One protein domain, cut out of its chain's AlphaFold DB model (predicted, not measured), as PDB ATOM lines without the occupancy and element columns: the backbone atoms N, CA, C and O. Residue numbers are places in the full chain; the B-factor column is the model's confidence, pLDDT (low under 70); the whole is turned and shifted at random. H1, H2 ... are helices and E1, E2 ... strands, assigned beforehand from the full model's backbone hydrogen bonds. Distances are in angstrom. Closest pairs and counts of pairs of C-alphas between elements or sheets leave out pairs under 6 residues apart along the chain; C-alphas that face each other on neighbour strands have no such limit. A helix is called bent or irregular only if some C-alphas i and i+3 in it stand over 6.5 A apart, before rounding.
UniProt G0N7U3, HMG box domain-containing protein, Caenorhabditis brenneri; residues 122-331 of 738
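What this domain is: This is residues 122 to 331 of the 738 residues of the protein "HMG box domain-containing protein" of Caenorhabditis brenneri (UniProt G0N7U3). This is a long arch with a lobe at each end. H7 and the bent H8 make the arch; H5 and H6 pack together in a small lobe at one end, while H2, H3, H4 and the hairpin of E1 and E2 gather with H8 in a larger lobe, from which residues 122 to 130 of H1 stick out. The printed part has 210 residues, mostly helix, with elements in the order H1 H2 H3 H4 E1 E2 H5 H6 H7 H8 H9 H10 and one antiparallel sheet, E1 - E2. It is only just extended, close to loose, with a radius of gyration of the C-alphas of 25.4 A, and spans 78 by 46 by 39 A.

How they stand to each other: Start at the hairpin of E1, residues 192 to 197, and E2, residues 204 to 208: N 193 and O 207, 2.9 A apart, are within hydrogen-bond range. The closest C-alphas of E1 and H2, residues 134 to 147, are those of Asp 196 and Leu 135, 6.2 A apart. H8, residues 281 to 316, was assigned as one helix by its hydrogen bonds but is bent: C-alphas 298 and 301 are 7.1 A apart, and its arms H8a, residues 281 to 298, and H8b, residues 301 to 316, stand at a steep tilt of 47 degrees. The closest C-alphas of E2 and H8a are those of Pro 204 and Lys 292, 5.8 A apart. H4, residues 166 to 186, is close to but not clearly touching H8a, Phe 183 to Leu 291 at 7.7 A between C-alphas. H2 touches H8b, the closest C-alphas being those of Cys 143 and His 307 at 5.5 A. H2 also touches H3, residues 150 to 163, at Ala 141 and Val 153, 5.6 A between C-alphas; H3 is irregular, C-alphas 151 and 154 being 8.1 A apart. In the small lobe, H5, residues 220 to 235, touches H6, residues 241 to 254, opposite ways at a steep tilt of 59 degrees, with the C-alphas of Arg 225 and Val 248 closest at 6.1 A. H5 touches H7, residues 257 to 278, with residues 220 to 224 alone, the C-alphas of Pro 220 and Asn 263 being closest at 5.2 A. H7 and H8a meet only through their link, as do H1, residues 122 to 131, and H2. H9, residues 319 to 322, is close to but not clearly touching H8b, with the C-alphas of Lys 314 and Tyr 320 closest at 6.5 A; H10, residues 326 to 331, is apart from both. Every O i to N i+4 pair is within hydrogen-bond range in H1, H6, H7, H8a, H8b and H10, against 9 of 10 in H2, 8 of 10 in H3, 16 of 17 in H4 and 11 of 12 in H5; H9 is too short for one.

Where its parts are: Find C-alpha 122, where H1 begins, at (109.335, -58.005, 192.531), and C-alpha 192, where E1 begins, at (91.576, -72.345, 192.199). From first to last C-alpha, H4 measures 30.2 A, H7 30.7 A, H8a 25.6 A and H8b 22.6 A. H10 ends at C-alpha 331, (78.679, -74.047, 227.141).

The domain as a whole: The C-alphas of Ser 256 and Ser 316, the two farthest apart, are 78.5 A from each other. The printed part has no cut, and its one long link is E2 to H5, 11 residues. The model's pLDDT is under 70 at residues 122 to 133, 195, 197 to 204, 210 to 211 and 322 to 331.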
ATOM      1  N   ALA A 122     109.363 -57.961 191.064       46.78
ATOM      2  CA  ALA A 122     109.335 -58.005 192.531       46.78
ATOM      3  C   ALA A 122     107.909 -58.087 193.115       46.78
ATOM      4  O   ALA A 122     107.701 -58.716 194.148       46.78
ATOM      5  N   ALA A 123     106.909 -57.524 192.426       43.94
ATOM      6  CA  ALA A 123     105.497 -57.665 192.790       43.94
ATOM      7  C   ALA A 123     104.997 -59.124 192.736       43.94
ATOM      8  O   ALA A 123     104.189 -59.522 193.571       43.94
ATOM      9  N   ARG A 124     105.505 -59.936 191.796       40.97
ATOM     10  CA  ARG A 124     105.130 -61.350 191.650       40.97
ATOM     11  C   ARG A 124     105.723 -62.187 192.783       40.97
ATOM     12  O   ARG A 124     104.985 -62.910 193.434       40.97
ATOM     13  N   ALA A 125     107.007 -61.982 193.091       43.84
ATOM     14  CA  ALA A 125     107.675 -62.626 194.225       43.84
ATOM     15  C   ALA A 125     107.045 -62.253 195.585       43.84
ATOM     16  O   ALA A 125     106.949 -63.104 196.466       43.84
ATOM     17  N   LYS A 126     106.562 -61.009 195.748       47.56
ATOM     18  CA  LYS A 126     105.798 -60.594 196.939       47.56
ATOM     19  C   LYS A 126     104.474 -61.354 197.075       47.56
ATOM     20  O   LYS A 126     104.218 -61.910 198.135       47.56
ATOM     21  N   HIS A 127     103.668 -61.425 196.009       44.03
ATOM     22  CA  HIS A 127     102.412 -62.192 195.997       44.03
ATOM     23  C   HIS A 127     102.647 -63.668 196.361       44.03
ATOM     24  O   HIS A 127     101.930 -64.245 197.177       44.03
ATOM     25  N   GLU A 128     103.713 -64.248 195.806       44.47
ATOM     26  CA  GLU A 128     104.136 -65.621 196.071       44.47
ATOM     27  C   GLU A 128     104.531 -65.870 197.532       44.47
ATOM     28  O   GLU A 128     104.346 -66.981 198.017       44.47
ATOM     29  N   GLN A 129     105.067 -64.875 198.250       51.44
ATOM     30  CA  GLN A 129     105.375 -65.014 199.677       51.44
ATOM     31  C   GLN A 129     104.116 -64.972 200.550       51.44
ATOM     32  O   GLN A 129     104.016 -65.771 201.480       51.44
ATOM     33  N   THR A 130     103.145 -64.103 200.250       52.12
ATOM     34  CA  THR A 130     101.922 -63.975 201.065       52.12
ATOM     35  C   THR A 130     101.017 -65.207 200.964       52.12
ATOM     36  O   THR A 130     100.412 -65.603 201.955       52.12
ATOM     37  N   GLN A 131     100.953 -65.863 199.799       52.72
ATOM     38  CA  GLN A 131     100.131 -67.071 199.616       52.72
ATOM     39  C   GLN A 131     100.617 -68.280 200.445       52.72
ATOM     40  O   GLN A 131      99.815 -69.144 200.789       52.72
ATOM     41  N   ARG A 132     101.899 -68.331 200.839       57.19
ATOM     42  CA  ARG A 132     102.539 -69.490 201.508       57.19
ATOM     43  C   ARG A 132     102.160 -69.693 202.988       57.19
ATOM     44  O   ARG A 132     102.817 -70.470 203.674       57.19
ATOM     45  N   PHE A 133     101.137 -68.996 203.487       61.62
ATOM     46  CA  PHE A 133     100.660 -69.089 204.876       61.62
ATOM     47  C   PHE A 133      99.256 -69.689 205.036       61.62
ATOM     48  O   PHE A 133      98.962 -70.213 206.108       61.62
ATOM     49  N   TYR A 134      98.390 -69.616 204.015       74.50
ATOM     50  CA  TYR A 134      96.941 -69.806 204.190       74.50
ATOM     51  C   TYR A 134      96.556 -71.188 204.728       74.50
ATOM     52  O   TYR A 134      95.817 -71.264 205.707       74.50
ATOM     53  N   LEU A 135      97.117 -72.267 204.172       75.12
ATOM     54  CA  LEU A 135      96.800 -73.633 204.602       75.12
ATOM     55  C   LEU A 135      97.173 -73.880 206.078       75.12
ATOM     56  O   LEU A 135      96.341 -74.337 206.857       75.12
ATOM     57  N   PHE A 136      98.394 -73.507 206.493       81.12
ATOM     58  CA  PHE A 136      98.810 -73.604 207.900       81.12
ATOM     59  C   PHE A 136      97.934 -72.730 208.801       81.12
ATOM     60  O   PHE A 136      97.445 -73.207 209.824       81.12
ATOM     61  N   PHE A 137      97.739 -71.459 208.430       86.75
ATOM     62  CA  PHE A 137      97.023 -70.490 209.256       86.75
ATOM     63  C   PHE A 137      95.573 -70.925 209.481       86.75
ATOM     64  O   PHE A 137      95.134 -70.960 210.624       86.75
ATOM     65  N   ASN A 138      94.858 -71.328 208.429       84.00
ATOM     66  CA  ASN A 138      93.451 -71.716 208.518       84.00
ATOM     67  C   ASN A 138      93.235 -73.012 209.307       84.00
ATOM     68  O   ASN A 138      92.293 -73.079 210.096       84.00
ATOM     69  N   THR A 139      94.101 -74.021 209.154       84.62
ATOM     70  CA  THR A 139      94.020 -75.236 209.979       84.62
ATOM     71  C   THR A 139      94.351 -74.922 211.439       84.62
ATOM     72  O   THR A 139      93.530 -75.175 212.321       84.62
ATOM     73  N   MET A 140      95.508 -74.305 211.711       86.38
ATOM     74  CA  MET A 140      95.936 -74.003 213.083       86.38
ATOM     75  C   MET A 140      95.007 -73.035 213.806       86.38
ATOM     76  O   MET A 140      94.832 -73.186 215.014       86.38
ATOM     77  N   ALA A 141      94.383 -72.087 213.099       88.50
ATOM     78  CA  ALA A 141      93.412 -71.170 213.686       88.50
ATOM     79  C   ALA A 141      92.310 -71.915 214.432       88.50
ATOM     80  O   ALA A 141      91.942 -71.528 215.534       88.50
ATOM     81  N   ARG A 142      91.848 -73.027 213.862       81.75
ATOM     82  CA  ARG A 142      90.703 -73.789 214.364       81.75
ATOM     83  C   ARG A 142      91.106 -74.839 215.366       81.75
ATOM     84  O   ARG A 142      90.380 -75.056 216.324       81.75
ATOM     85  N   CYS A 143      92.302 -75.406 215.221       86.00
ATOM     86  CA  CYS A 143      92.920 -76.157 216.305       86.00
ATOM     87  C   CYS A 143      93.001 -75.282 217.575       86.00
ATOM     88  O   CYS A 143      92.684 -75.754 218.661       86.00
ATOM     89  N   VAL A 144      93.367 -73.995 217.447       87.38
ATOM     90  CA  VAL A 144      93.359 -73.033 218.565       87.38
ATOM     91  C   VAL A 144      91.936 -72.669 219.003       87.38
ATOM     92  O   VAL A 144      91.650 -72.759 220.192       87.38
ATOM     93  N   GLU A 145      91.032 -72.316 218.087       88.31
ATOM     94  CA  GLU A 145      89.630 -71.975 218.390       88.31
ATOM     95  C   GLU A 145      88.930 -73.102 219.173       88.31
ATOM     96  O   GLU A 145      88.321 -72.849 220.207       88.31
ATOM     97  N   GLN A 146      89.104 -74.355 218.742       86.75
ATOM     98  CA  GLN A 146      88.494 -75.549 219.333       86.75
ATOM     99  C   GLN A 146      89.063 -75.920 220.713       86.75
ATOM    100  O   GLN A 146      88.332 -76.460 221.544       86.75
ATOM    101  N   TYR A 147      90.355 -75.680 220.970       85.25
ATOM    102  CA  TYR A 147      91.010 -76.103 222.219       85.25
ATOM    103  C   TYR A 147      91.277 -74.977 223.232       85.25
ATOM    104  O   TYR A 147      91.503 -75.284 224.410       85.25
ATOM    105  N   ILE A 148      91.294 -73.713 222.792       85.94
ATOM    106  CA  ILE A 148      91.737 -72.538 223.571       85.94
ATOM    107  C   ILE A 148      90.795 -71.323 223.414       85.94
ATOM    108  O   ILE A 148      90.737 -70.494 224.320       85.94
ATOM    109  N   GLY A 149      90.037 -71.222 222.317       86.25
ATOM    110  CA  GLY A 149      89.015 -70.187 222.117       86.25
ATOM    111  C   GLY A 149      89.447 -69.010 221.228       86.25
ATOM    112  O   GLY A 149      90.601 -68.561 221.239       86.25
ATOM    113  N   ASP A 150      88.479 -68.495 220.463       85.19
ATOM    114  CA  ASP A 150      88.624 -67.520 219.362       85.19
ATOM    115  C   ASP A 150      89.489 -66.289 219.698       85.19
ATOM    116  O   ASP A 150      90.416 -65.940 218.967       85.19
ATOM    117  N   ARG A 151      89.284 -65.676 220.873       78.56
ATOM    118  CA  ARG A 151      89.966 -64.427 221.287       78.56
ATOM    119  C   ARG A 151      91.501 -64.503 221.286       78.56
ATOM    120  O   ARG A 151      92.161 -63.466 221.307       78.56
ATOM    121  N   SER A 152      92.070 -65.707 221.293       81.94
ATOM    122  CA  SER A 152      93.514 -65.959 221.308       81.94
ATOM    123  C   SER A 152      94.108 -66.325 219.937       81.94
ATOM    124  O   SER A 152      95.334 -66.338 219.778       81.94
ATOM    125  N   VAL A 153      93.259 -66.593 218.938       86.69
ATOM    126  CA  VAL A 153      93.602 -67.299 217.695       86.69
ATOM    127  C   VAL A 153      94.773 -66.659 216.930       86.69
ATOM    128  O   VAL A 153      95.801 -67.330 216.785       86.69
ATOM    129  N   PRO A 154      94.749 -65.373 216.517       87.50
ATOM    130  CA  PRO A 154      95.858 -64.788 215.755       87.50
ATOM    131  C   PRO A 154      97.181 -64.736 216.530       87.50
ATOM    132  O   PRO A 154      98.253 -64.813 215.929       87.50
ATOM    133  N   TYR A 155      97.134 -64.605 217.858       88.38
ATOM    134  CA  TYR A 155      98.334 -64.554 218.693       88.38
ATOM    135  C   TYR A 155      98.976 -65.939 218.830       88.38
ATOM    136  O   TYR A 155     100.178 -66.087 218.600       88.38
ATOM    137  N   ILE A 156      98.180 -66.967 219.139       85.94
ATOM    138  CA  ILE A 156      98.693 -68.327 219.333       85.94
ATOM    139  C   ILE A 156      99.158 -68.940 218.007       85.94
ATOM    140  O   ILE A 156     100.215 -69.566 218.002       85.94
ATOM    141  N   ILE A 157      98.487 -68.708 216.866       89.44
ATOM    142  CA  ILE A 157      99.020 -69.158 215.560       89.44
ATOM    143  C   ILE A 157     100.405 -68.547 215.310       89.44
ATOM    144  O   ILE A 157     101.327 -69.265 214.921       89.44
ATOM    145  N   ASN A 158     100.574 -67.242 215.556       87.81
ATOM    146  CA  ASN A 158     101.854 -66.562 215.356       87.81
ATOM    147  C   ASN A 158     102.945 -67.095 216.297       87.81
ATOM    148  O   ASN A 158     104.066 -67.313 215.844       87.81
ATOM    149  N   GLN A 159     102.628 -67.376 217.566       88.19
ATOM    150  CA  GLN A 159     103.568 -68.009 218.501       88.19
ATOM    151  C   GLN A 159     103.918 -69.448 218.094       88.19
ATOM    152  O   GLN A 159     105.096 -69.808 218.049       88.19
ATOM    153  N   CYS A 160     102.928 -70.267 217.735       87.19
ATOM    154  CA  CYS A 160     103.142 -71.626 217.244       87.19
ATOM    155  C   CYS A 160     104.001 -71.630 215.972       87.19
ATOM    156  O   CYS A 160     104.961 -72.392 215.893       87.19
ATOM    157  N   TRP A 161     103.723 -70.750 215.003       88.81
ATOM    158  CA  TRP A 161     104.530 -70.630 213.788       88.81
ATOM    159  C   TRP A 161     105.933 -70.098 214.072       88.81
ATOM    160  O   TRP A 161     106.893 -70.655 213.549       88.81
ATOM    161  N   ALA A 162     106.099 -69.065 214.903       89.50
ATOM    162  CA  ALA A 162     107.417 -68.534 215.245       89.50
ATOM    163  C   ALA A 162     108.332 -69.649 215.782       89.50
ATOM    164  O   ALA A 162     109.402 -69.886 215.216       89.50
ATOM    165  N   ASN A 163     107.841 -70.402 216.771       88.00
ATOM    166  CA  ASN A 163     108.573 -71.469 217.456       88.00
ATOM    167  C   ASN A 163     108.654 -72.802 216.674       88.00
ATOM    168  O   ASN A 163     109.443 -73.679 217.028       88.00
ATOM    169  N   LEU A 164     107.883 -72.974 215.594       87.38
ATOM    170  CA  LEU A 164     107.937 -74.168 214.746       87.38
ATOM    171  C   LEU A 164     109.309 -74.306 214.056       87.38
ATOM    172  O   LEU A 164     109.811 -73.357 213.450       87.38
ATOM    173  N   LYS A 165     109.909 -75.505 214.084       91.19
ATOM    174  CA  LYS A 165     111.191 -75.777 213.404       91.19
ATOM    175  C   LYS A 165     111.092 -75.512 211.896       91.19
ATOM    176  O   LYS A 165     110.098 -75.869 211.263       91.19
ATOM    177  N   ASN A 166     112.158 -74.966 211.307       89.25
ATOM    178  CA  ASN A 166     112.199 -74.648 209.875       89.25
ATOM    179  C   ASN A 166     111.975 -75.875 208.975       89.25
ATOM    180  O   ASN A 166     111.354 -75.735 207.932       89.25
ATOM    181  N   THR A 167     112.384 -77.076 209.400       89.06
ATOM    182  CA  THR A 167     112.107 -78.331 208.676       89.06
ATOM    183  C   THR A 167     110.611 -78.537 208.431       89.06
ATOM    184  O   THR A 167     110.208 -78.753 207.294       89.06
ATOM    185  N   TYR A 168     109.780 -78.375 209.467       85.25
ATOM    186  CA  TYR A 168     108.327 -78.437 209.316       85.25
ATOM    187  C   TYR A 168     107.810 -77.262 208.479       85.25
ATOM    188  O   TYR A 168     106.962 -77.468 207.625       85.25
ATOM    189  N   LYS A 169     108.326 -76.035 208.665       85.75
ATOM    190  CA  LYS A 169     107.911 -74.865 207.859       85.75
ATOM    191  C   LYS A 169     108.121 -75.068 206.356       85.75
ATOM    192  O   LYS A 169     107.301 -74.585 205.580       85.75
ATOM    193  N   GLU A 170     109.186 -75.757 205.943       86.06
ATOM    194  CA  GLU A 170     109.368 -76.130 204.537       86.06
ATOM    195  C   GLU A 170     108.448 -77.294 204.135       86.06
ATOM    196  O   GLU A 170     107.820 -77.200 203.089       86.06
ATOM    197  N   GLU A 171     108.247 -78.320 204.975       83.31
ATOM    198  CA  GLU A 171     107.262 -79.393 204.721       83.31
ATOM    199  C   GLU A 171     105.838 -78.839 204.495       83.31
ATOM    200  O   GLU A 171     105.165 -79.217 203.536       83.31
ATOM    201  N   PHE A 172     105.409 -77.875 205.320       81.31
ATOM    202  CA  PHE A 172     104.147 -77.140 205.180       81.31
ATOM    203  C   PHE A 172     104.028 -76.443 203.817       81.31
ATOM    204  O   PHE A 172     102.957 -76.457 203.210       81.31
ATOM    205  N   ARG A 173     105.115 -75.838 203.320       82.44
ATOM    206  CA  ARG A 173     105.143 -75.162 202.012       82.44
ATOM    207  C   ARG A 173     105.163 -76.154 200.858       82.44
ATOM    208  O   ARG A 173     104.447 -75.931 199.890       82.44
ATOM    209  N   THR A 174     105.953 -77.222 200.965       85.00
ATOM    210  CA  THR A 174     106.049 -78.280 199.954       85.00
ATOM    211  C   THR A 174     104.689 -78.934 199.759       85.00
ATOM    212  O   THR A 174     104.152 -78.842 198.661       85.00
ATOM    213  N   LYS A 175     104.047 -79.419 200.831       80.00
ATOM    214  CA  LYS A 175     102.694 -79.996 200.760       80.00
ATOM    215  C   LYS A 175     101.657 -79.001 200.245       80.00
ATOM    216  O   LYS A 175     100.857 -79.344 199.385       80.00
ATOM    217  N   SER A 176     101.700 -77.741 200.689       80.12
ATOM    218  CA  SER A 176     100.799 -76.702 200.164       80.12
ATOM    219  C   SER A 176     101.020 -76.393 198.675       80.12
ATOM    220  O   SER A 176     100.100 -75.887 198.034       80.12
ATOM    221  N   MET A 177     102.210 -76.653 198.126       82.50
ATOM    222  CA  MET A 177     102.537 -76.465 196.711       82.50
ATOM    223  C   MET A 177     102.199 -77.707 195.878       82.50
ATOM    224  O   MET A 177     101.643 -77.558 194.797       82.50
ATOM    225  N   GLU A 178     102.477 -78.909 196.386       84.44
ATOM    226  CA  GLU A 178     102.077 -80.193 195.791       84.44
ATOM    227  C   GLU A 178     100.557 -80.257 195.625       84.44
ATOM    228  O   GLU A 178     100.067 -80.472 194.519       84.44
ATOM    229  N   LEU A 179      99.817 -79.930 196.690       80.25
ATOM    230  CA  LEU A 179      98.362 -79.801 196.678       80.25
ATOM    231  C   LEU A 179      97.906 -78.765 195.628       80.25
ATOM    232  O   LEU A 179      97.007 -79.033 194.836       80.25
ATOM    233  N   HIS A 180      98.571 -77.599 195.559       79.00
ATOM    234  CA  HIS A 180      98.248 -76.555 194.577       79.00
ATOM    235  C   HIS A 180      98.488 -76.977 193.116       79.00
ATOM    236  O   HIS A 180      97.752 -76.552 192.223       79.00
ATOM    237  N   LEU A 181      99.493 -77.818 192.866       84.19
ATOM    238  CA  LEU A 181      99.755 -78.400 191.551       84.19
ATOM    239  C   LEU A 181      98.731 -79.495 191.215       84.19
ATOM    240  O   LEU A 181      98.169 -79.459 190.124       84.19
ATOM    241  N   ALA A 182      98.408 -80.379 192.165       80.19
ATOM    242  CA  ALA A 182      97.435 -81.456 191.981       80.19
ATOM    243  C   ALA A 182      96.052 -80.939 191.542       80.19
ATOM    244  O   ALA A 182      95.515 -81.441 190.556       80.19
ATOM    245  N   PHE A 183      95.519 -79.873 192.165       78.06
ATOM    246  CA  PHE A 183      94.267 -79.231 191.706       78.06
ATOM    247  C   PHE A 183      94.300 -78.850 190.227       78.06
ATOM    248  O   PHE A 183      93.326 -79.015 189.496       78.06
ATOM    249  N   ARG A 184      95.429 -78.270 189.818       82.62
ATOM    250  CA  ARG A 184      95.607 -77.649 188.511       82.62
ATOM    251  C   ARG A 184      95.848 -78.679 187.409       82.62
ATOM    252  O   ARG A 184      95.605 -78.374 186.244       82.62
ATOM    253  N   GLU A 185      96.319 -79.867 187.777       84.81
ATOM    254  CA  GLU A 185      96.467 -81.016 186.884       84.81
ATOM    255  C   GLU A 185      95.177 -81.844 186.793       84.81
ATOM    256  O   GLU A 185      94.796 -82.216 185.686       84.81
ATOM    257  N   GLU A 186      94.463 -82.077 187.904       78.56
ATOM    258  CA  GLU A 186      93.189 -82.816 187.886       78.56
ATOM    259  C   GLU A 186      92.062 -82.046 187.190       78.56
ATOM    260  O   GLU A 186      91.288 -82.647 186.445       78.56
ATOM    261  N   ILE A 187      91.947 -80.730 187.418       76.38
ATOM    262  CA  ILE A 187      90.871 -79.927 186.826       76.38
ATOM    263  C   ILE A 187      91.413 -78.594 186.273       76.38
ATOM    264  O   ILE A 187      91.180 -77.528 186.847       76.38
ATOM    265  N   PRO A 188      92.111 -78.605 185.116       80.56
ATOM    266  CA  PRO A 188      92.732 -77.411 184.526       80.56
ATOM    267  C   PRO A 188      91.728 -76.339 184.063       80.56
ATOM    268  O   PRO A 188      92.122 -75.206 183.784       80.56
ATOM    269  N   GLU A 189      90.437 -76.671 183.994       75.56
ATOM    270  CA  GLU A 189      89.337 -75.720 183.776       75.56
ATOM    271  C   GLU A 189      89.047 -74.841 185.007       75.56
ATOM    272  O   GLU A 189      88.313 -73.852 184.914       75.56
ATOM    273  N   ILE A 190      89.594 -75.196 186.176       75.81
ATOM    274  CA  ILE A 190      89.302 -74.549 187.450       75.81
ATOM    275  C   ILE A 190      90.469 -73.672 187.906       75.81
ATOM    276  O   ILE A 190      91.504 -74.138 188.374       75.81
ATOM    277  N   ASP A 191      90.241 -72.360 187.852       77.38
ATOM    278  CA  ASP A 191      91.082 -71.360 188.510       77.38
ATOM    279  C   ASP A 191      90.816 -71.383 190.027       77.38
ATOM    280  O   ASP A 191      89.922 -70.699 190.542       77.38
ATOM    281  N   VAL A 192      91.561 -72.244 190.732       74.56
ATOM    282  CA  VAL A 192      91.576 -72.345 192.199       74.56
ATOM    283  C   VAL A 192      92.334 -71.151 192.780       74.56
ATOM    284  O   VAL A 192      93.556 -71.054 192.660       74.56
ATOM    285  N   GLN A 193      91.599 -70.236 193.412       74.81
ATOM    286  CA  GLN A 193      92.117 -68.943 193.871       74.81
ATOM    287  C   GLN A 193      92.704 -69.033 195.283       74.81
ATOM    288  O   GLN A 193      93.785 -68.501 195.545       74.81
ATOM    289  N   SER A 194      92.020 -69.754 196.172       73.94
ATOM    290  CA  SER A 194      92.550 -70.202 197.458       73.94
ATOM    291  C   SER A 194      92.075 -71.615 197.780       73.94
ATOM    292  O   SER A 194      91.052 -72.095 197.285       73.94
ATOM    293  N   VAL A 195      92.866 -72.277 198.615       66.19
ATOM    294  CA  VAL A 195      92.631 -73.631 199.103       66.19
ATOM    295  C   VAL A 195      92.513 -73.511 200.612       66.19
ATOM    296  O   VAL A 195      93.503 -73.584 201.339       66.19
ATOM    297  N   ASP A 196      91.298 -73.230 201.060       70.38
ATOM    298  CA  ASP A 196      90.991 -73.039 202.465       70.38
ATOM    299  C   ASP A 196      90.300 -74.298 203.019       70.38
ATOM    300  O   ASP A 196      89.897 -75.204 202.288       70.38
ATOM    301  N   TYR A 197      90.171 -74.375 204.337       63.06
ATOM    302  CA  TYR A 197      89.402 -75.417 205.025       63.06
ATOM    303  C   TYR A 197      88.085 -74.796 205.535       63.06
ATOM    304  O   TYR A 197      88.018 -73.571 205.657       63.06
ATOM    305  N   ASP A 198      87.100 -75.561 206.015       57.72
ATOM    306  CA  ASP A 198      85.939 -75.071 206.802       57.72
ATOM    307  C   ASP A 198      85.960 -75.604 208.257       57.72
ATOM    308  O   ASP A 198      86.306 -76.772 208.443       57.72
ATOM    309  N   PRO A 199      85.667 -74.803 209.309       45.22
ATOM    310  CA  PRO A 199      85.633 -75.312 210.683       45.22
ATOM    311  C   PRO A 199      84.357 -76.096 210.986       45.22
ATOM    312  O   PRO A 199      84.399 -77.091 211.701       45.22
ATOM    313  N   TYR A 200      83.222 -75.622 210.477       48.53
ATOM    314  CA  TYR A 200      81.892 -76.081 210.860       48.53
ATOM    315  C   TYR A 200      81.463 -77.284 210.018       48.53
ATOM    316  O   TYR A 200      80.810 -78.190 210.528       48.53
ATOM    317  N   PHE A 201      81.901 -77.332 208.757       51.38
ATOM    318  CA  PHE A 201      81.652 -78.439 207.835       51.38
ATOM    319  C   PHE A 201      82.809 -79.450 207.743       51.38
ATOM    320  O   PHE A 201      82.706 -80.386 206.953       51.38
ATOM    321  N   MET A 202      83.902 -79.270 208.506       62.38
ATOM    322  CA  MET A 202      85.072 -80.175 208.577       62.38
ATOM    323  C   MET A 202      85.554 -80.698 207.209       62.38
ATOM    324  O   MET A 202      85.901 -81.865 207.047       62.38
ATOM    325  N   SER A 203      85.534 -79.818 206.213       65.62
ATOM    326  CA  SER A 203      85.775 -80.126 204.804       65.62
ATOM    327  C   SER A 203      86.389 -78.914 204.098       65.62
ATOM    328  O   SER A 203      86.301 -77.795 204.606       65.62
ATOM    329  N   PRO A 204      87.061 -79.086 202.951       69.25
ATOM    330  CA  PRO A 204      87.786 -77.993 202.316       69.25
ATOM    331  C   PRO A 204      86.902 -76.981 201.571       69.25
ATOM    332  O   PRO A 204      86.061 -77.336 200.741       69.25
ATOM    333  N   VAL A 205      87.179 -75.694 201.802       74.62
ATOM    334  CA  VAL A 205      86.624 -74.562 201.051       74.62
ATOM    335  C   VAL A 205      87.578 -74.228 199.909       74.62
ATOM    336  O   VAL A 205      88.465 -73.381 200.017       74.62
ATOM    337  N   ILE A 206      87.385 -74.902 198.781       74.38
ATOM    338  CA  ILE A 206      88.098 -74.583 197.544       74.38
ATOM    339  C   ILE A 206      87.454 -73.327 196.946       74.38
ATOM    340  O   ILE A 206      86.370 -73.404 196.358       74.38
ATOM    341  N   THR A 207      88.077 -72.153 197.101       76.38
ATOM    342  CA  THR A 207      87.535 -70.939 196.476       76.38
ATOM    343  C   THR A 207      87.937 -70.908 195.007       76.38
ATOM    344  O   THR A 207      89.113 -70.940 194.641       76.38
ATOM    345  N   THR A 208      86.934 -70.879 194.135       74.75
ATOM    346  CA  THR A 208      87.140 -70.869 192.687       74.75
ATOM    347  C   THR A 208      86.271 -69.797 192.046       74.75
ATOM    348  O   THR A 208      85.168 -69.469 192.510       74.75
ATOM    349  N   SER A 209      86.772 -69.224 190.957       71.00
ATOM    350  CA  SER A 209      85.991 -68.313 190.121       71.00
ATOM    351  C   SER A 209      85.063 -69.062 189.151       71.00
ATOM    352  O   SER A 209      84.066 -68.494 188.703       71.00
ATOM    353  N   SER A 210      85.366 -70.337 188.882       65.44
ATOM    354  CA  SER A 210      84.855 -71.153 187.776       65.44
ATOM    355  C   SER A 210      83.784 -72.189 188.142       65.44
ATOM    356  O   SER A 210      82.968 -72.506 187.284       65.44
ATOM    357  N   LEU A 211      83.731 -72.701 189.382       68.62
ATOM    358  CA  LEU A 211      82.705 -73.682 189.802       68.62
ATOM    359  C   LEU A 211      81.362 -73.055 190.183       68.62
ATOM    360  O   LEU A 211      80.419 -73.755 190.547       68.62
ATOM    361  N   ARG A 212      81.252 -71.726 190.142       76.75
ATOM    362  CA  ARG A 212      79.960 -71.072 190.350       76.75
ATOM    363  C   ARG A 212      79.030 -71.508 189.226       76.75
ATOM    364  O   ARG A 212      79.405 -71.365 188.064       76.75
ATOM    365  N   VAL A 213      77.827 -71.966 189.591       83.38
ATOM    366  CA  VAL A 213      76.736 -72.258 188.647       83.38
ATOM    367  C   VAL A 213      76.724 -71.173 187.563       83.38
ATOM    368  O   VAL A 213      76.746 -69.984 187.926       83.38
ATOM    369  N   PRO A 214      76.758 -71.546 186.267       88.56
ATOM    370  CA  PRO A 214      76.779 -70.594 185.169       88.56
ATOM    371  C   PRO A 214      75.772 -69.467 185.395       88.56
ATOM    372  O   PRO A 214      74.647 -69.681 185.844       88.56
ATOM    373  N   LYS A 215      76.178 -68.226 185.128       92.75
ATOM    374  CA  LYS A 215      75.261 -67.096 185.294       92.75
ATOM    375  C   LYS A 215      74.301 -67.081 184.119       92.75
ATOM    376  O   LYS A 215      74.757 -66.958 182.982       92.75
ATOM    377  N   HIS A 216      73.003 -67.152 184.409       94.81
ATOM    378  CA  HIS A 216      71.960 -67.015 183.396       94.81
ATOM    379  C   HIS A 216      72.239 -65.784 182.516       94.81
ATOM    380  O   HIS A 216      72.558 -64.714 183.057       94.81
ATOM    381  N   PRO A 217      72.146 -65.894 181.179       96.06
ATOM    382  CA  PRO A 217      72.359 -64.757 180.299       96.06
ATOM    383  C   PRO A 217      71.386 -63.635 180.664       96.06
ATOM    384  O   PRO A 217      70.183 -63.848 180.829       96.06
ATOM    385  N   GLY A 218      71.923 -62.424 180.810       94.69
ATOM    386  CA  GLY A 218      71.100 -61.232 180.972       94.69
ATOM    387  C   GLY A 218      70.320 -60.944 179.691       94.69
ATOM    388  O   GLY A 218      70.799 -61.243 178.602       94.69
ATOM    389  N   SER A 219      69.143 -60.333 179.837       97.75
ATOM    390  CA  SER A 219      68.208 -59.992 178.752       97.75
ATOM    391  C   SER A 219      68.859 -59.308 177.528       97.75
ATOM    392  O   SER A 219      69.932 -58.717 177.664       97.75
ATOM    393  N   PRO A 220      68.195 -59.258 176.352       98.00
ATOM    394  CA  PRO A 220      68.697 -58.544 175.167       98.00
ATOM    395  C   PRO A 220      69.174 -57.107 175.451       98.00
ATOM    396  O   PRO A 220      70.231 -56.686 174.981       98.00
ATOM    397  N   PHE A 221      68.457 -56.376 176.313       97.75
ATOM    398  CA  PHE A 221      68.872 -55.048 176.779       97.75
ATOM    399  C   PHE A 221      70.176 -55.071 177.594       97.75
ATOM    400  O   PHE A 221      70.962 -54.133 177.523       97.75
ATOM    401  N   THR A 222      70.450 -56.132 178.355       97.00
ATOM    402  CA  THR A 222      71.702 -56.298 179.112       97.00
ATOM    403  C   THR A 222      72.903 -56.474 178.180       97.00
ATOM    404  O   THR A 222      73.961 -55.891 178.439       97.00
ATOM    405  N   TYR A 223      72.741 -57.212 177.074       94.56
ATOM    406  CA  TYR A 223      73.768 -57.337 176.034       94.56
ATOM    407  C   TYR A 223      74.051 -55.977 175.381       94.56
ATOM    408  O   TYR A 223      75.184 -55.490 175.432       94.56
ATOM    409  N   PHE A 224      73.005 -55.304 174.888       97.56
ATOM    410  CA  PHE A 224      73.090 -53.945 174.345       97.56
ATOM    411  C   PHE A 224      73.762 -52.979 175.330       97.56
ATOM    412  O   PHE A 224      74.735 -52.301 174.999       97.56
ATOM    413  N   ARG A 225      73.313 -52.970 176.591       97.81
ATOM    414  CA  ARG A 225      73.851 -52.125 177.661       97.81
ATOM    415  C   ARG A 225      75.339 -52.343 177.881       97.81
ATOM    416  O   ARG A 225      76.033 -51.358 178.128       97.81
ATOM    417  N   LYS A 226      75.847 -53.575 177.785       96.62
ATOM    418  CA  LYS A 226      77.283 -53.871 177.909       96.62
ATOM    419  C   LYS A 226      78.088 -53.172 176.809       96.62
ATOM    420  O   LYS A 226      79.058 -52.490 177.133       96.62
ATOM    421  N   VAL A 227      77.650 -53.282 175.552       96.50
ATOM    422  CA  VAL A 227      78.299 -52.653 174.386       96.50
ATOM    423  C   VAL A 227      78.202 -51.125 174.465       96.50
ATOM    424  O   VAL A 227      79.220 -50.433 174.499       96.50
ATOM    425  N   MET A 228      76.991 -50.581 174.604       98.00
ATOM    426  CA  MET A 228      76.776 -49.129 174.588       98.00
ATOM    427  C   MET A 228      77.392 -48.415 175.797       98.00
ATOM    428  O   MET A 228      77.835 -47.276 175.676       98.00
ATOM    429  N   THR A 229      77.490 -49.072 176.962       98.25
ATOM    430  CA  THR A 229      78.204 -48.508 178.125       98.25
ATOM    431  C   THR A 229      79.698 -48.342 177.846       98.25
ATOM    432  O   THR A 229      80.302 -47.410 178.372       98.25
ATOM    433  N   GLN A 230      80.307 -49.218 177.038       98.06
ATOM    434  CA  GLN A 230      81.711 -49.087 176.639       98.06
ATOM    435  C   GLN A 230      81.884 -47.954 175.618       98.06
ATOM    436  O   GLN A 230      82.727 -47.086 175.831       98.06
ATOM    437  N   GLU A 231      81.043 -47.901 174.580       98.25
ATOM    438  CA  GLU A 231      81.076 -46.840 173.560       98.25
ATOM    439  C   GLU A 231      80.865 -45.441 174.170       98.25
ATOM    440  O   GLU A 231      81.681 -44.540 173.977       98.25
ATOM    441  N   ILE A 232      79.822 -45.265 174.988       98.38
ATOM    442  CA  ILE A 232      79.504 -43.974 175.618       98.38
ATOM    443  C   ILE A 232      80.605 -43.554 176.603       98.38
ATOM    444  O   ILE A 232      80.930 -42.370 176.677       98.38
ATOM    445  N   LYS A 233      81.241 -44.488 177.327       98.38
ATOM    446  CA  LYS A 233      82.395 -44.166 178.190       98.38
ATOM    447  C   LYS A 233      83.659 -43.817 177.405       98.38
ATOM    448  O   LYS A 233      84.436 -43.001 177.886       98.38
ATOM    449  N   LEU A 234      83.865 -44.404 176.227       98.31
ATOM    450  CA  LEU A 234      84.993 -44.080 175.353       98.31
ATOM    451  C   LEU A 234      84.825 -42.688 174.723       98.31
ATOM    452  O   LEU A 234      85.769 -41.904 174.715       98.31
ATOM    453  N   ASN A 235      83.607 -42.350 174.292       98.31
ATOM    454  CA  ASN A 235      83.268 -41.034 173.743       98.31
ATOM    455  C   ASN A 235      83.167 -39.937 174.825       98.31
ATOM    456  O   ASN A 235      83.465 -38.769 174.565       98.31
ATOM    457  N   HIS A 236      82.757 -40.288 176.049       98.06
ATOM    458  CA  HIS A 236      82.526 -39.349 177.152       98.06
ATOM    459  C   HIS A 236      83.143 -39.836 178.483       98.06
ATOM    460  O   HIS A 236      82.417 -40.087 179.451       98.06
ATOM    461  N   PRO A 237      84.483 -39.914 178.606       98.31
ATOM    462  CA  PRO A 237      85.158 -40.502 179.774       98.31
ATOM    463  C   PRO A 237      84.930 -39.758 181.103       98.31
ATOM    464  O   PRO A 237      85.173 -40.317 182.169       98.31
ATOM    465  N   LYS A 238      84.432 -38.512 181.066       98.31
ATOM    466  CA  LYS A 238      84.051 -37.728 182.259       98.31
ATOM    467  C   LYS A 238      82.605 -37.974 182.733       98.31
ATOM    468  O   LYS A 238      82.193 -37.401 183.740       98.31
ATOM    469  N   MET A 239      81.811 -38.777 182.019       98.31
ATOM    470  CA  MET A 239      80.389 -38.982 182.313       98.31
ATOM    471  C   MET A 239      80.174 -39.959 183.479       98.31
ATOM    472  O   MET A 239      80.739 -41.053 183.511       98.31
ATOM    473  N   LYS A 240      79.306 -39.604 184.439       98.38
ATOM    474  CA  LYS A 240      79.003 -40.470 185.593       98.38
ATOM    475  C   LYS A 240      78.220 -41.708 185.142       98.38
ATOM    476  O   LYS A 240      77.313 -41.599 184.320       98.38
ATOM    477  N   THR A 241      78.479 -42.876 185.739       98.00
ATOM    478  CA  THR A 241      77.828 -44.158 185.375       98.00
ATOM    479  C   THR A 241      76.291 -44.085 185.330       98.00
ATOM    480  O   THR A 241      75.677 -44.702 184.463       98.00
ATOM    481  N   ALA A 242      75.658 -43.288 186.201       98.06
ATOM    482  CA  ALA A 242      74.210 -43.063 186.175       98.06
ATOM    483  C   ALA A 242      73.729 -42.306 184.917       98.06
ATOM    484  O   ALA A 242      72.687 -42.646 184.363       98.06
ATOM    485  N   GLN A 243      74.493 -41.320 184.431       98.56
ATOM    486  CA  GLN A 243      74.203 -40.602 183.182       98.56
ATOM    487  C   GLN A 243      74.403 -41.522 181.972       98.56
ATOM    488  O   GLN A 243      73.521 -41.591 181.119       98.56
ATOM    489  N   VAL A 244      75.491 -42.306 181.953       98.56
ATOM    490  CA  VAL A 244      75.731 -43.329 180.917       98.56
ATOM    491  C   VAL A 244      74.550 -44.301 180.848       98.56
ATOM    492  O   VAL A 244      74.009 -44.537 179.775       98.56
ATOM    493  N   SER A 245      74.078 -44.812 181.992       98.31
ATOM    494  CA  SER A 245      72.953 -45.755 182.012       98.31
ATOM    495  C   SER A 245      71.622 -45.135 181.555       98.31
ATOM    496  O   SER A 245      70.797 -45.864 181.010       98.31
ATOM    497  N   ARG A 246      71.413 -43.818 181.732       98.56
ATOM    498  CA  ARG A 246      70.261 -43.095 181.155       98.56
ATOM    499  C   ARG A 246      70.381 -42.974 179.635       98.56
ATOM    500  O   ARG A 246      69.424 -43.298 178.941       98.56
ATOM    501  N   GLN A 247      71.554 -42.601 179.115       98.50
ATOM    502  CA  GLN A 247      71.786 -42.525 177.666       98.50
ATOM    503  C   GLN A 247      71.658 -43.891 176.978       98.50
ATOM    504  O   GLN A 247      71.094 -43.973 175.891       98.50
ATOM    505  N   VAL A 248      72.110 -44.976 177.618       98.56
ATOM    506  CA  VAL A 248      71.875 -46.344 177.126       98.56
ATOM    507  C   VAL A 248      70.379 -46.654 177.036       98.56
ATOM    508  O   VAL A 248      69.940 -47.180 176.017       98.56
ATOM    509  N   GLN A 249      69.585 -46.317 178.060       98.44
ATOM    510  CA  GLN A 249      68.137 -46.543 178.025       98.44
ATOM    511  C   GLN A 249      67.461 -45.726 176.916       98.44
ATOM    512  O   GLN A 249      66.630 -46.258 176.188       98.44
ATOM    513  N   GLN A 250      67.852 -44.460 176.747       98.31
ATOM    514  CA  GLN A 250      67.357 -43.608 175.662       98.31
ATOM    515  C   GLN A 250      67.681 -44.216 174.291       98.31
ATOM    516  O   GLN A 250      66.767 -44.404 173.496       98.31
ATOM    517  N   ARG A 251      68.939 -44.624 174.049       98.19
ATOM    518  CA  ARG A 251      69.334 -45.274 172.788       98.19
ATOM    519  C   ARG A 251      68.593 -46.594 172.534       98.19
ATOM    520  O   ARG A 251      68.235 -46.856 171.395       98.19
ATOM    521  N   TRP A 252      68.329 -47.408 173.564       98.25
ATOM    522  CA  TRP A 252      67.526 -48.637 173.428       98.25
ATOM    523  C   TRP A 252      66.087 -48.334 172.991       98.25
ATOM    524  O   TRP A 252      65.545 -48.973 172.084       98.25
ATOM    525  N   ASN A 253      65.485 -47.315 173.609       98.06
ATOM    526  CA  ASN A 253      64.130 -46.876 173.302       98.06
ATOM    527  C   ASN A 253      64.012 -46.290 171.878       98.06
ATOM    528  O   ASN A 253      62.935 -46.385 171.299       98.06
ATOM    529  N   THR A 254      65.101 -45.774 171.290       98.19
ATOM    530  CA  THR A 254      65.145 -45.289 169.895       98.19
ATOM    531  C   THR A 254      65.608 -46.318 168.855       98.19
ATOM    532  O   THR A 254      65.559 -46.004 167.671       98.19
ATOM    533  N   LEU A 255      66.076 -47.515 169.246       97.88
ATOM    534  CA  LEU A 255      66.455 -48.565 168.283       97.88
ATOM    535  C   LEU A 255      65.274 -48.998 167.409       97.88
ATOM    536  O   LEU A 255      64.155 -49.140 167.915       97.88
ATOM    537  N   SER A 256      65.560 -49.342 166.150       98.19
ATOM    538  CA  SER A 256      64.585 -49.992 165.270       98.19
ATOM    539  C   SER A 256      64.219 -51.405 165.750       98.19
ATOM    540  O   SER A 256      64.902 -52.014 166.585       98.19
ATOM    541  N   VAL A 257      63.135 -51.962 165.201       97.62
ATOM    542  CA  VAL A 257      62.724 -53.350 165.475       97.62
ATOM    543  C   VAL A 257      63.828 -54.337 165.068       97.62
ATOM    544  O   VAL A 257      64.145 -55.237 165.844       97.62
ATOM    545  N   ASP A 258      64.488 -54.117 163.928       97.44
ATOM    546  CA  ASP A 258      65.579 -54.968 163.432       97.44
ATOM    547  C   ASP A 258      66.815 -54.919 164.333       97.44
ATOM    548  O   ASP A 258      67.431 -55.944 164.627       97.44
ATOM    549  N   GLU A 259      67.178 -53.734 164.826       96.06
ATOM    550  CA  GLU A 259      68.295 -53.575 165.760       96.06
ATOM    551  C   GLU A 259      68.007 -54.255 167.102       96.06
ATOM    552  O   GLU A 259      68.890 -54.896 167.682       96.06
ATOM    553  N   ARG A 260      66.760 -54.186 167.584       96.94
ATOM    554  CA  ARG A 260      66.320 -54.957 168.756       96.94
ATOM    555  C   ARG A 260      66.347 -56.458 168.474       96.94
ATOM    556  O   ARG A 260      66.787 -57.205 169.346       96.94
ATOM    557  N   ASN A 261      65.950 -56.905 167.282       96.94
ATOM    558  CA  ASN A 261      65.969 -58.318 166.891       96.94
ATOM    559  C   ASN A 261      67.396 -58.890 166.841       96.94
ATOM    560  O   ASN A 261      67.635 -59.914 167.474       96.94
ATOM    561  N   ARG A 262      68.383 -58.171 166.287       95.62
ATOM    562  CA  ARG A 262      69.810 -58.565 166.365       95.62
ATOM    563  C   ARG A 262      70.303 -58.752 167.808       95.62
ATOM    564  O   ARG A 262      71.106 -59.638 168.096       95.62
ATOM    565  N   ASN A 263      69.805 -57.943 168.749       95.94
ATOM    566  CA  ASN A 263      70.104 -58.113 170.177       95.94
ATOM    567  C   ASN A 263      69.339 -59.295 170.815       95.94
ATOM    568  O   ASN A 263      69.838 -59.874 171.781       95.94
ATOM    569  N   LYS A 264      68.167 -59.691 170.289       96.44
ATOM    570  CA  LYS A 264      67.476 -60.941 170.671       96.44
ATOM    571  C   LYS A 264      68.231 -62.172 170.165       96.44
ATOM    572  O   LYS A 264      68.411 -63.102 170.939       96.44
ATOM    573  N   GLU A 265      68.721 -62.160 168.925       96.75
ATOM    574  CA  GLU A 265      69.520 -63.249 168.336       96.75
ATOM    575  C   GLU A 265      70.795 -63.510 169.157       96.75
ATOM    576  O   GLU A 265      71.061 -64.639 169.568       96.75
ATOM    577  N   ALA A 266      71.546 -62.452 169.488       94.69
ATOM    578  CA  ALA A 266      72.732 -62.547 170.344       94.69
ATOM    579  C   ALA A 266      72.406 -63.073 171.759       94.69
ATOM    580  O   ALA A 266      73.202 -63.801 172.357       94.69
ATOM    581  N   PHE A 267      71.226 -62.743 172.293       96.19
ATOM    582  CA  PHE A 267      70.728 -63.297 173.554       96.19
ATOM    583  C   PHE A 267      70.340 -64.779 173.426       96.19
ATOM    584  O   PHE A 267      70.732 -65.570 174.277       96.19
ATOM    585  N   GLN A 268      69.650 -65.188 172.359       96.81
ATOM    586  CA  GLN A 268      69.293 -66.590 172.099       96.81
ATOM    587  C   GLN A 268      70.538 -67.475 171.939       96.81
ATOM    588  O   GLN A 268      70.590 -68.565 172.506       96.81
ATOM    589  N   GLN A 269      71.581 -66.987 171.259       96.75
ATOM    590  CA  GLN A 269      72.881 -67.667 171.192       96.75
ATOM    591  C   GLN A 269      73.514 -67.827 172.586       96.75
ATOM    592  O   GLN A 269      74.041 -68.892 172.908       96.75
ATOM    593  N   ALA A 270      73.412 -66.807 173.446       95.56
ATOM    594  CA  ALA A 270      73.880 -66.889 174.829       95.56
ATOM    595  C   ALA A 270      73.033 -67.842 175.700       95.56
ATOM    596  O   ALA A 270      73.590 -68.485 176.584       95.56
ATOM    597  N   VAL A 271      71.727 -67.981 175.441       96.75
ATOM    598  CA  VAL A 271      70.844 -68.981 176.081       96.75
ATOM    599  C   VAL A 271      71.202 -70.402 175.640       96.75
ATOM    600  O   VAL A 271      71.305 -71.287 176.487       96.75
ATOM    601  N   ALA A 272      71.467 -70.625 174.350       97.12
ATOM    602  CA  ALA A 272      71.901 -71.926 173.842       97.12
ATOM    603  C   ALA A 272      73.254 -72.354 174.440       97.12
ATOM    604  O   ALA A 272      73.384 -73.474 174.933       97.12
ATOM    605  N   ALA A 273      74.234 -71.442 174.474       96.06
ATOM    606  CA  ALA A 273      75.526 -71.684 175.114       96.06
ATOM    607  C   ALA A 273      75.392 -71.902 176.632       96.06
ATOM    608  O   ALA A 273      76.029 -72.792 177.184       96.06
ATOM    609  N   TYR A 274      74.530 -71.133 177.308       96.00
ATOM    610  CA  TYR A 274      74.229 -71.320 178.729       96.00
ATOM    611  C   TYR A 274      73.625 -72.697 179.019       96.00
ATOM    612  O   TYR A 274      74.033 -73.325 179.991       96.00
ATOM    613  N   LYS A 275      72.716 -73.202 178.173       96.62
ATOM    614  CA  LYS A 275      72.145 -74.547 178.338       96.62
ATOM    615  C   LYS A 275      73.230 -75.625 178.259       96.62
ATOM    616  O   LYS A 275      73.409 -76.353 179.226       96.62
ATOM    617  N   GLN A 276      74.038 -75.622 177.194       96.00
ATOM    618  CA  GLN A 276      75.174 -76.548 177.027       96.00
ATOM    619  C   GLN A 276      76.184 -76.496 178.188       96.00
ATOM    620  O   GLN A 276      76.895 -77.460 178.454       96.00
ATOM    621  N   GLU A 277      76.288 -75.350 178.856       94.31
ATOM    622  CA  GLU A 277      77.194 -75.129 179.980       94.31
ATOM    623  C   GLU A 277      76.571 -75.540 181.332       94.31
ATOM    624  O   GLU A 277      77.287 -75.979 182.237       94.31
ATOM    625  N   MET A 278      75.241 -75.469 181.453       94.94
ATOM    626  CA  MET A 278      74.456 -76.047 182.552       94.94
ATOM    627  C   MET A 278      74.396 -77.576 182.476       94.94
ATOM    628  O   MET A 278      74.481 -78.224 183.514       94.94
ATOM    629  N   ASP A 279      74.346 -78.159 181.275       94.94
ATOM    630  CA  ASP A 279      74.377 -79.615 181.077       94.94
ATOM    631  C   ASP A 279      75.684 -80.240 181.641       94.94
ATOM    632  O   ASP A 279      75.689 -81.385 182.091       94.94
ATOM    633  N   LYS A 280      76.777 -79.458 181.726       91.69
ATOM    634  CA  LYS A 280      78.060 -79.819 182.377       91.69
ATOM    635  C   LYS A 280      78.149 -79.473 183.871       91.69
ATOM    636  O   LYS A 280      79.172 -79.726 184.510       91.69
ATOM    637  N   ALA A 281      77.144 -78.817 184.451       90.06
ATOM    638  CA  ALA A 281      77.147 -78.480 185.875       90.06
ATOM    639  C   ALA A 281      77.255 -79.712 186.804       90.06
ATOM    640  O   ALA A 281      78.087 -79.656 187.713       90.06
ATOM    641  N   PRO A 282      76.520 -80.832 186.600       91.69
ATOM    642  CA  PRO A 282      76.642 -82.001 187.478       91.69
ATOM    643  C   PRO A 282      78.014 -82.683 187.389       91.69
ATOM    644  O   PRO A 282      78.526 -83.152 188.403       91.69
ATOM    645  N   GLU A 283      78.651 -82.695 186.214       90.06
ATOM    646  CA  GLU A 283      80.006 -83.233 186.044       90.06
ATOM    647  C   GLU A 283      81.036 -82.414 186.834       90.06
ATOM    648  O   GLU A 283      81.823 -82.972 187.598       90.06
ATOM    649  N   ARG A 284      80.970 -81.078 186.744       86.31
ATOM    650  CA  ARG A 284      81.845 -80.181 187.515       86.31
ATOM    651  C   ARG A 284      81.587 -80.229 189.019       86.31
ATOM    652  O   ARG A 284      82.539 -80.135 189.790       86.31
ATOM    653  N   GLN A 285      80.337 -80.419 189.442       87.06
ATOM    654  CA  GLN A 285      80.005 -80.628 190.851       87.06
ATOM    655  C   GLN A 285      80.596 -81.950 191.367       87.06
ATOM    656  O   GLN A 285      81.267 -81.960 192.396       87.06
ATOM    657  N   LYS A 286      80.453 -83.045 190.609       90.38
ATOM    658  CA  LYS A 286      81.074 -84.337 190.934       90.38
ATOM    659  C   LYS A 286      82.603 -84.244 190.990       90.38
ATOM    660  O   LYS A 286      83.213 -84.803 191.896       90.38
ATOM    661  N   ALA A 287      83.221 -83.513 190.062       85.31
ATOM    662  CA  ALA A 287      84.662 -83.270 190.071       85.31
ATOM    663  C   ALA A 287      85.102 -82.471 191.314       85.31
ATOM    664  O   ALA A 287      86.076 -82.851 191.960       85.31
ATOM    665  N   LEU A 288      84.350 -81.434 191.712       85.25
ATOM    666  CA  LEU A 288      84.574 -80.709 192.968       85.25
ATOM    667  C   LEU A 288      84.464 -81.627 194.194       85.25
ATOM    668  O   LEU A 288      85.306 -81.545 195.084       85.25
ATOM    669  N   ASP A 289      83.443 -82.476 194.285       88.38
ATOM    670  CA  ASP A 289      83.216 -83.278 195.495       88.38
ATOM    671  C   ASP A 289      84.195 -84.462 195.607       88.38
ATOM    672  O   ASP A 289      84.693 -84.745 196.701       88.38
ATOM    673  N   ASN A 290      84.599 -85.059 194.477       87.44
ATOM    674  CA  ASN A 290      85.774 -85.936 194.410       87.44
ATOM    675  C   ASN A 290      87.026 -85.220 194.944       87.44
ATOM    676  O   ASN A 290      87.750 -85.758 195.781       87.44
ATOM    677  N   LEU A 291      87.259 -83.986 194.489       83.81
ATOM    678  CA  LEU A 291      88.439 -83.202 194.833       83.81
ATOM    679  C   LEU A 291      88.466 -82.787 196.313       83.81
ATOM    680  O   LEU A 291      89.505 -82.901 196.962       83.81
ATOM    681  N   LYS A 292      87.322 -82.384 196.885       85.25
ATOM    682  CA  LYS A 292      87.174 -82.162 198.336       85.25
ATOM    683  C   LYS A 292      87.489 -83.429 199.132       85.25
ATOM    684  O   LYS A 292      88.129 -83.349 200.175       85.25
ATOM    685  N   THR A 293      87.051 -84.588 198.641       88.69
ATOM    686  CA  THR A 293      87.291 -85.884 199.292       88.69
ATOM    687  C   THR A 293      88.778 -86.241 199.264       88.69
ATOM    688  O   THR A 293      89.352 -86.564 200.304       88.69
ATOM    689  N   ARG A 294      89.438 -86.090 198.105       84.88
ATOM    690  CA  ARG A 294      90.890 -86.275 197.959       84.88
ATOM    691  C   ARG A 294      91.672 -85.344 198.891       84.88
ATOM    692  O   ARG A 294      92.521 -85.805 199.651       84.88
ATOM    693  N   MET A 295      91.331 -84.055 198.897       83.81
ATOM    694  CA  MET A 295      91.891 -83.070 199.825       83.81
ATOM    695  C   MET A 295      91.736 -83.466 201.292       83.81
ATOM    696  O   MET A 295      92.677 -83.298 202.061       83.81
ATOM    697  N   GLN A 296      90.557 -83.950 201.696       87.12
ATOM    698  CA  GLN A 296      90.302 -84.329 203.084       87.12
ATOM    699  C   GLN A 296      91.279 -85.418 203.534       87.12
ATOM    700  O   GLN A 296      91.857 -85.314 204.613       87.12
ATOM    701  N   ILE A 297      91.504 -86.416 202.676       88.31
ATOM    702  CA  ILE A 297      92.432 -87.529 202.909       88.31
ATOM    703  C   ILE A 297      93.885 -87.029 202.970       88.31
ATOM    704  O   ILE A 297      94.613 -87.371 203.899       88.31
ATOM    705  N   GLU A 298      94.309 -86.181 202.028       84.38
ATOM    706  CA  GLU A 298      95.683 -85.652 201.981       84.38
ATOM    707  C   GLU A 298      95.994 -84.669 203.133       84.38
ATOM    708  O   GLU A 298      97.135 -84.593 203.598       84.38
ATOM    709  N   LEU A 299      94.986 -83.954 203.650       85.31
ATOM    710  CA  LEU A 299      95.121 -83.017 204.773       85.31
ATOM    711  C   LEU A 299      94.874 -83.642 206.154       85.31
ATOM    712  O   LEU A 299      95.281 -83.057 207.159       85.31
ATOM    713  N   GLU A 300      94.263 -84.824 206.262       88.81
ATOM    714  CA  GLU A 300      93.965 -85.441 207.563       88.81
ATOM    715  C   GLU A 300      95.212 -85.631 208.466       88.81
ATOM    716  O   GLU A 300      95.156 -85.260 209.647       88.81
ATOM    717  N   PRO A 301      96.375 -86.117 207.968       87.88
ATOM    718  CA  PRO A 301      97.585 -86.262 208.788       87.88
ATOM    719  C   PRO A 301      98.139 -84.912 209.271       87.88
ATOM    720  O   PRO A 301      98.685 -84.799 210.369       87.88
ATOM    721  N   PHE A 302      97.966 -83.871 208.454       83.69
ATOM    722  CA  PHE A 302      98.382 -82.494 208.714       83.69
ATOM    723  C   PHE A 302      97.490 -81.843 209.782       83.69
ATOM    724  O   PHE A 302      97.998 -81.205 210.704       83.69
ATOM    725  N   ILE A 303      96.173 -82.067 209.721       86.56
ATOM    726  CA  ILE A 303      95.208 -81.637 210.744       86.56
ATOM    727  C   ILE A 303      95.516 -82.328 212.083       86.56
ATOM    728  O   ILE A 303      95.628 -81.659 213.111       86.56
ATOM    729  N   LYS A 304      95.768 -83.648 212.074       89.81
ATOM    730  CA  LYS A 304      96.210 -84.415 213.257       89.81
ATOM    731  C   LYS A 304      97.509 -83.856 213.864       89.81
ATOM    732  O   LYS A 304      97.602 -83.706 215.082       89.81
ATOM    733  N   PHE A 305      98.488 -83.477 213.038       87.88
ATOM    734  CA  PHE A 305      99.723 -82.828 213.496       87.88
ATOM    735  C   PHE A 305      99.474 -81.437 214.112       87.88
ATOM    736  O   PHE A 305     100.028 -81.127 215.169       87.88
ATOM    737  N   CYS A 306      98.599 -80.623 213.513       86.62
ATOM    738  CA  CYS A 306      98.216 -79.310 214.046       86.62
ATOM    739  C   CYS A 306      97.498 -79.426 215.405       86.62
ATOM    740  O   CYS A 306      97.849 -78.709 216.345       86.62
ATOM    741  N   HIS A 307      96.583 -80.392 215.565       89.38
ATOM    742  CA  HIS A 307      96.002 -80.731 216.871       89.38
ATOM    743  C   HIS A 307      97.082 -81.116 217.891       89.38
ATOM    744  O   HIS A 307      97.068 -80.607 219.011       89.38
ATOM    745  N   GLY A 308      98.064 -81.935 217.500       90.94
ATOM    746  CA  GLY A 308      99.195 -82.304 218.356       90.94
ATOM    747  C   GLY A 308     100.057 -81.116 218.810       90.94
ATOM    748  O   GLY A 308     100.530 -81.111 219.947       90.94
ATOM    749  N   ILE A 309     100.235 -80.085 217.974       87.88
ATOM    750  CA  ILE A 309     100.901 -78.833 218.376       87.88
ATOM    751  C   ILE A 309     100.057 -78.084 219.409       87.88
ATOM    752  O   ILE A 309     100.578 -77.725 220.465       87.88
ATOM    753  N   VAL A 310      98.770 -77.852 219.135       88.38
ATOM    754  CA  VAL A 310      97.924 -77.033 220.020       88.38
ATOM    755  C   VAL A 310      97.665 -77.719 221.363       88.38
ATOM    756  O   VAL A 310      97.723 -77.057 222.397       88.38
ATOM    757  N   GLN A 311      97.478 -79.041 221.388       89.12
ATOM    758  CA  GLN A 311      97.359 -79.800 222.638       89.12
ATOM    759  C   GLN A 311      98.625 -79.675 223.499       89.12
ATOM    760  O   GLN A 311      98.523 -79.368 224.684       89.12
ATOM    761  N   ARG A 312      99.821 -79.816 222.906       89.12
ATOM    762  CA  ARG A 312     101.094 -79.607 223.623       89.12
ATOM    763  C   ARG A 312     101.269 -78.165 224.093       89.12
ATOM    764  O   ARG A 312     101.782 -77.952 225.185       89.12
ATOM    765  N   PHE A 313     100.853 -77.181 223.292       86.94
ATOM    766  CA  PHE A 313     100.903 -75.766 223.667       86.94
ATOM    767  C   PHE A 313      99.980 -75.459 224.856       86.94
ATOM    768  O   PHE A 313     100.390 -74.754 225.773       86.94
ATOM    769  N   LYS A 314      98.773 -76.040 224.881       86.94
ATOM    770  CA  LYS A 314      97.844 -75.956 226.017       86.94
ATOM    771  C   LYS A 314      98.436 -76.607 227.273       86.94
ATOM    772  O   LYS A 314      98.496 -75.964 228.314       86.94
ATOM    773  N   GLN A 315      98.950 -77.834 227.153       89.06
ATOM    774  CA  GLN A 315      99.588 -78.573 228.254       89.06
ATOM    775  C   GLN A 315     100.800 -77.840 228.852       89.06
ATOM    776  O   GLN A 315     100.984 -77.858 230.065       89.06
ATOM    777  N   SER A 316     101.624 -77.182 228.029       89.31
ATOM    778  CA  SER A 316     102.801 -76.438 228.503       89.31
ATOM    779  C   SER A 316     102.493 -75.034 229.031       89.31
ATOM    780  O   SER A 316     103.370 -74.408 229.623       89.31
ATOM    781  N   ASN A 317     101.265 -74.536 228.852       87.81
ATOM    782  CA  ASN A 317     100.848 -73.196 229.263       87.81
ATOM    783  C   ASN A 317      99.478 -73.246 229.976       87.81
ATOM    784  O   ASN A 317      98.491 -72.737 229.434       87.81
ATOM    785  N   PRO A 318      99.391 -73.798 231.205       85.19
ATOM    786  CA  PRO A 318      98.125 -73.959 231.938       85.19
ATOM    787  C   PRO A 318      97.383 -72.639 232.213       85.19
ATOM    788  O   PRO A 318      96.179 -72.641 232.453       85.19
ATOM    789  N   ALA A 319      98.058 -71.488 232.096       83.94
ATOM    790  CA  ALA A 319      97.408 -70.178 232.085       83.94
ATOM    791  C   ALA A 319      96.298 -70.063 231.015       83.94
ATOM    792  O   ALA A 319      95.297 -69.398 231.252       83.94
ATOM    793  N   TYR A 320      96.406 -70.739 229.866       77.94
ATOM    794  CA  TYR A 320      95.340 -70.721 228.856       77.94
ATOM    795  C   TYR A 320      94.093 -71.522 229.253       77.94
ATOM    796  O   TYR A 320      93.032 -71.302 228.675       77.94
ATOM    797  N   GLU A 321      94.156 -72.383 230.272       70.94
ATOM    798  CA  GLU A 321      92.949 -73.010 230.819       70.94
ATOM    799  C   GLU A 321      92.118 -72.016 231.641       70.94
ATOM    800  O   GLU A 321      90.888 -72.082 231.619       70.94
ATOM    801  N   THR A 322      92.748 -71.035 232.298       69.38
ATOM    802  CA  THR A 322      92.022 -69.966 233.008       69.38
ATOM    803  C   THR A 322      91.484 -68.885 232.070       69.38
ATOM    804  O   THR A 322      90.522 -68.211 232.433       69.38
ATOM    805  N   PHE A 323      92.017 -68.779 230.844       63.50
ATOM    806  CA  PHE A 323      91.452 -67.948 229.772       63.50
ATOM    807  C   PHE A 323      90.181 -68.525 229.124       63.50
ATOM    808  O   PHE A 323      89.530 -67.794 228.376       63.50
ATOM    809  N   THR A 324      89.783 -69.770 229.433       57.88
ATOM    810  CA  THR A 324      88.453 -70.270 229.041       57.88
ATOM    811  C   THR A 324      87.379 -69.358 229.625       57.88
ATOM    812  O   THR A 324      87.255 -69.195 230.845       57.88
ATOM    813  N   THR A 325      86.620 -68.710 228.746       57.56
ATOM    814  CA  THR A 325      85.655 -67.689 229.150       57.56
ATOM    815  C   THR A 325      84.561 -68.306 230.026       57.56
ATOM    816  O   THR A 325      84.238 -69.492 229.884       57.56
ATOM    817  N   PRO A 326      83.901 -67.517 230.897       59.16
ATOM    818  CA  PRO A 326      82.709 -67.984 231.598       59.16
ATOM    819  C   PRO A 326      81.666 -68.556 230.630       59.16
ATOM    820  O   PRO A 326      81.033 -69.554 230.941       59.16
ATOM    821  N   GLN A 327      81.548 -67.992 229.424       58.16
ATOM    822  CA  GLN A 327      80.646 -68.453 228.365       58.16
ATOM    823  C   GLN A 327      81.025 -69.835 227.802       58.16
ATOM    824  O   GLN A 327      80.135 -70.621 227.491       58.16
ATOM    825  N   GLU A 328      82.313 -70.176 227.717       60.06
ATOM    826  CA  GLU A 328      82.762 -71.528 227.355       60.06
ATOM    827  C   GLU A 328      82.528 -72.519 228.496       60.06
ATOM    828  O   GLU A 328      82.005 -73.600 228.243       60.06
ATOM    829  N   LYS A 329      82.782 -72.130 229.754       66.88
ATOM    830  CA  LYS A 329      82.414 -72.952 230.923       66.88
ATOM    831  C   LYS A 329      80.904 -73.190 230.989       66.88
ATOM    832  O   LYS A 329      80.484 -74.328 231.178       66.88
ATOM    833  N   TYR A 330      80.082 -72.168 230.743       65.19
ATOM    834  CA  TYR A 330      78.633 -72.323 230.617       65.19
ATOM    835  C   TYR A 330      78.255 -73.206 229.423       65.19
ATOM    836  O   TYR A 330      77.427 -74.085 229.602       65.19
ATOM    837  N   ARG A 331      78.889 -73.087 228.247       65.00
ATOM    838  CA  ARG A 331      78.679 -74.047 227.141       65.00
ATOM    839  C   ARG A 331      79.045 -75.482 227.526       65.00
ATOM    840  O   ARG A 331      78.351 -76.392 227.101       65.00
TER     841      ARG A 331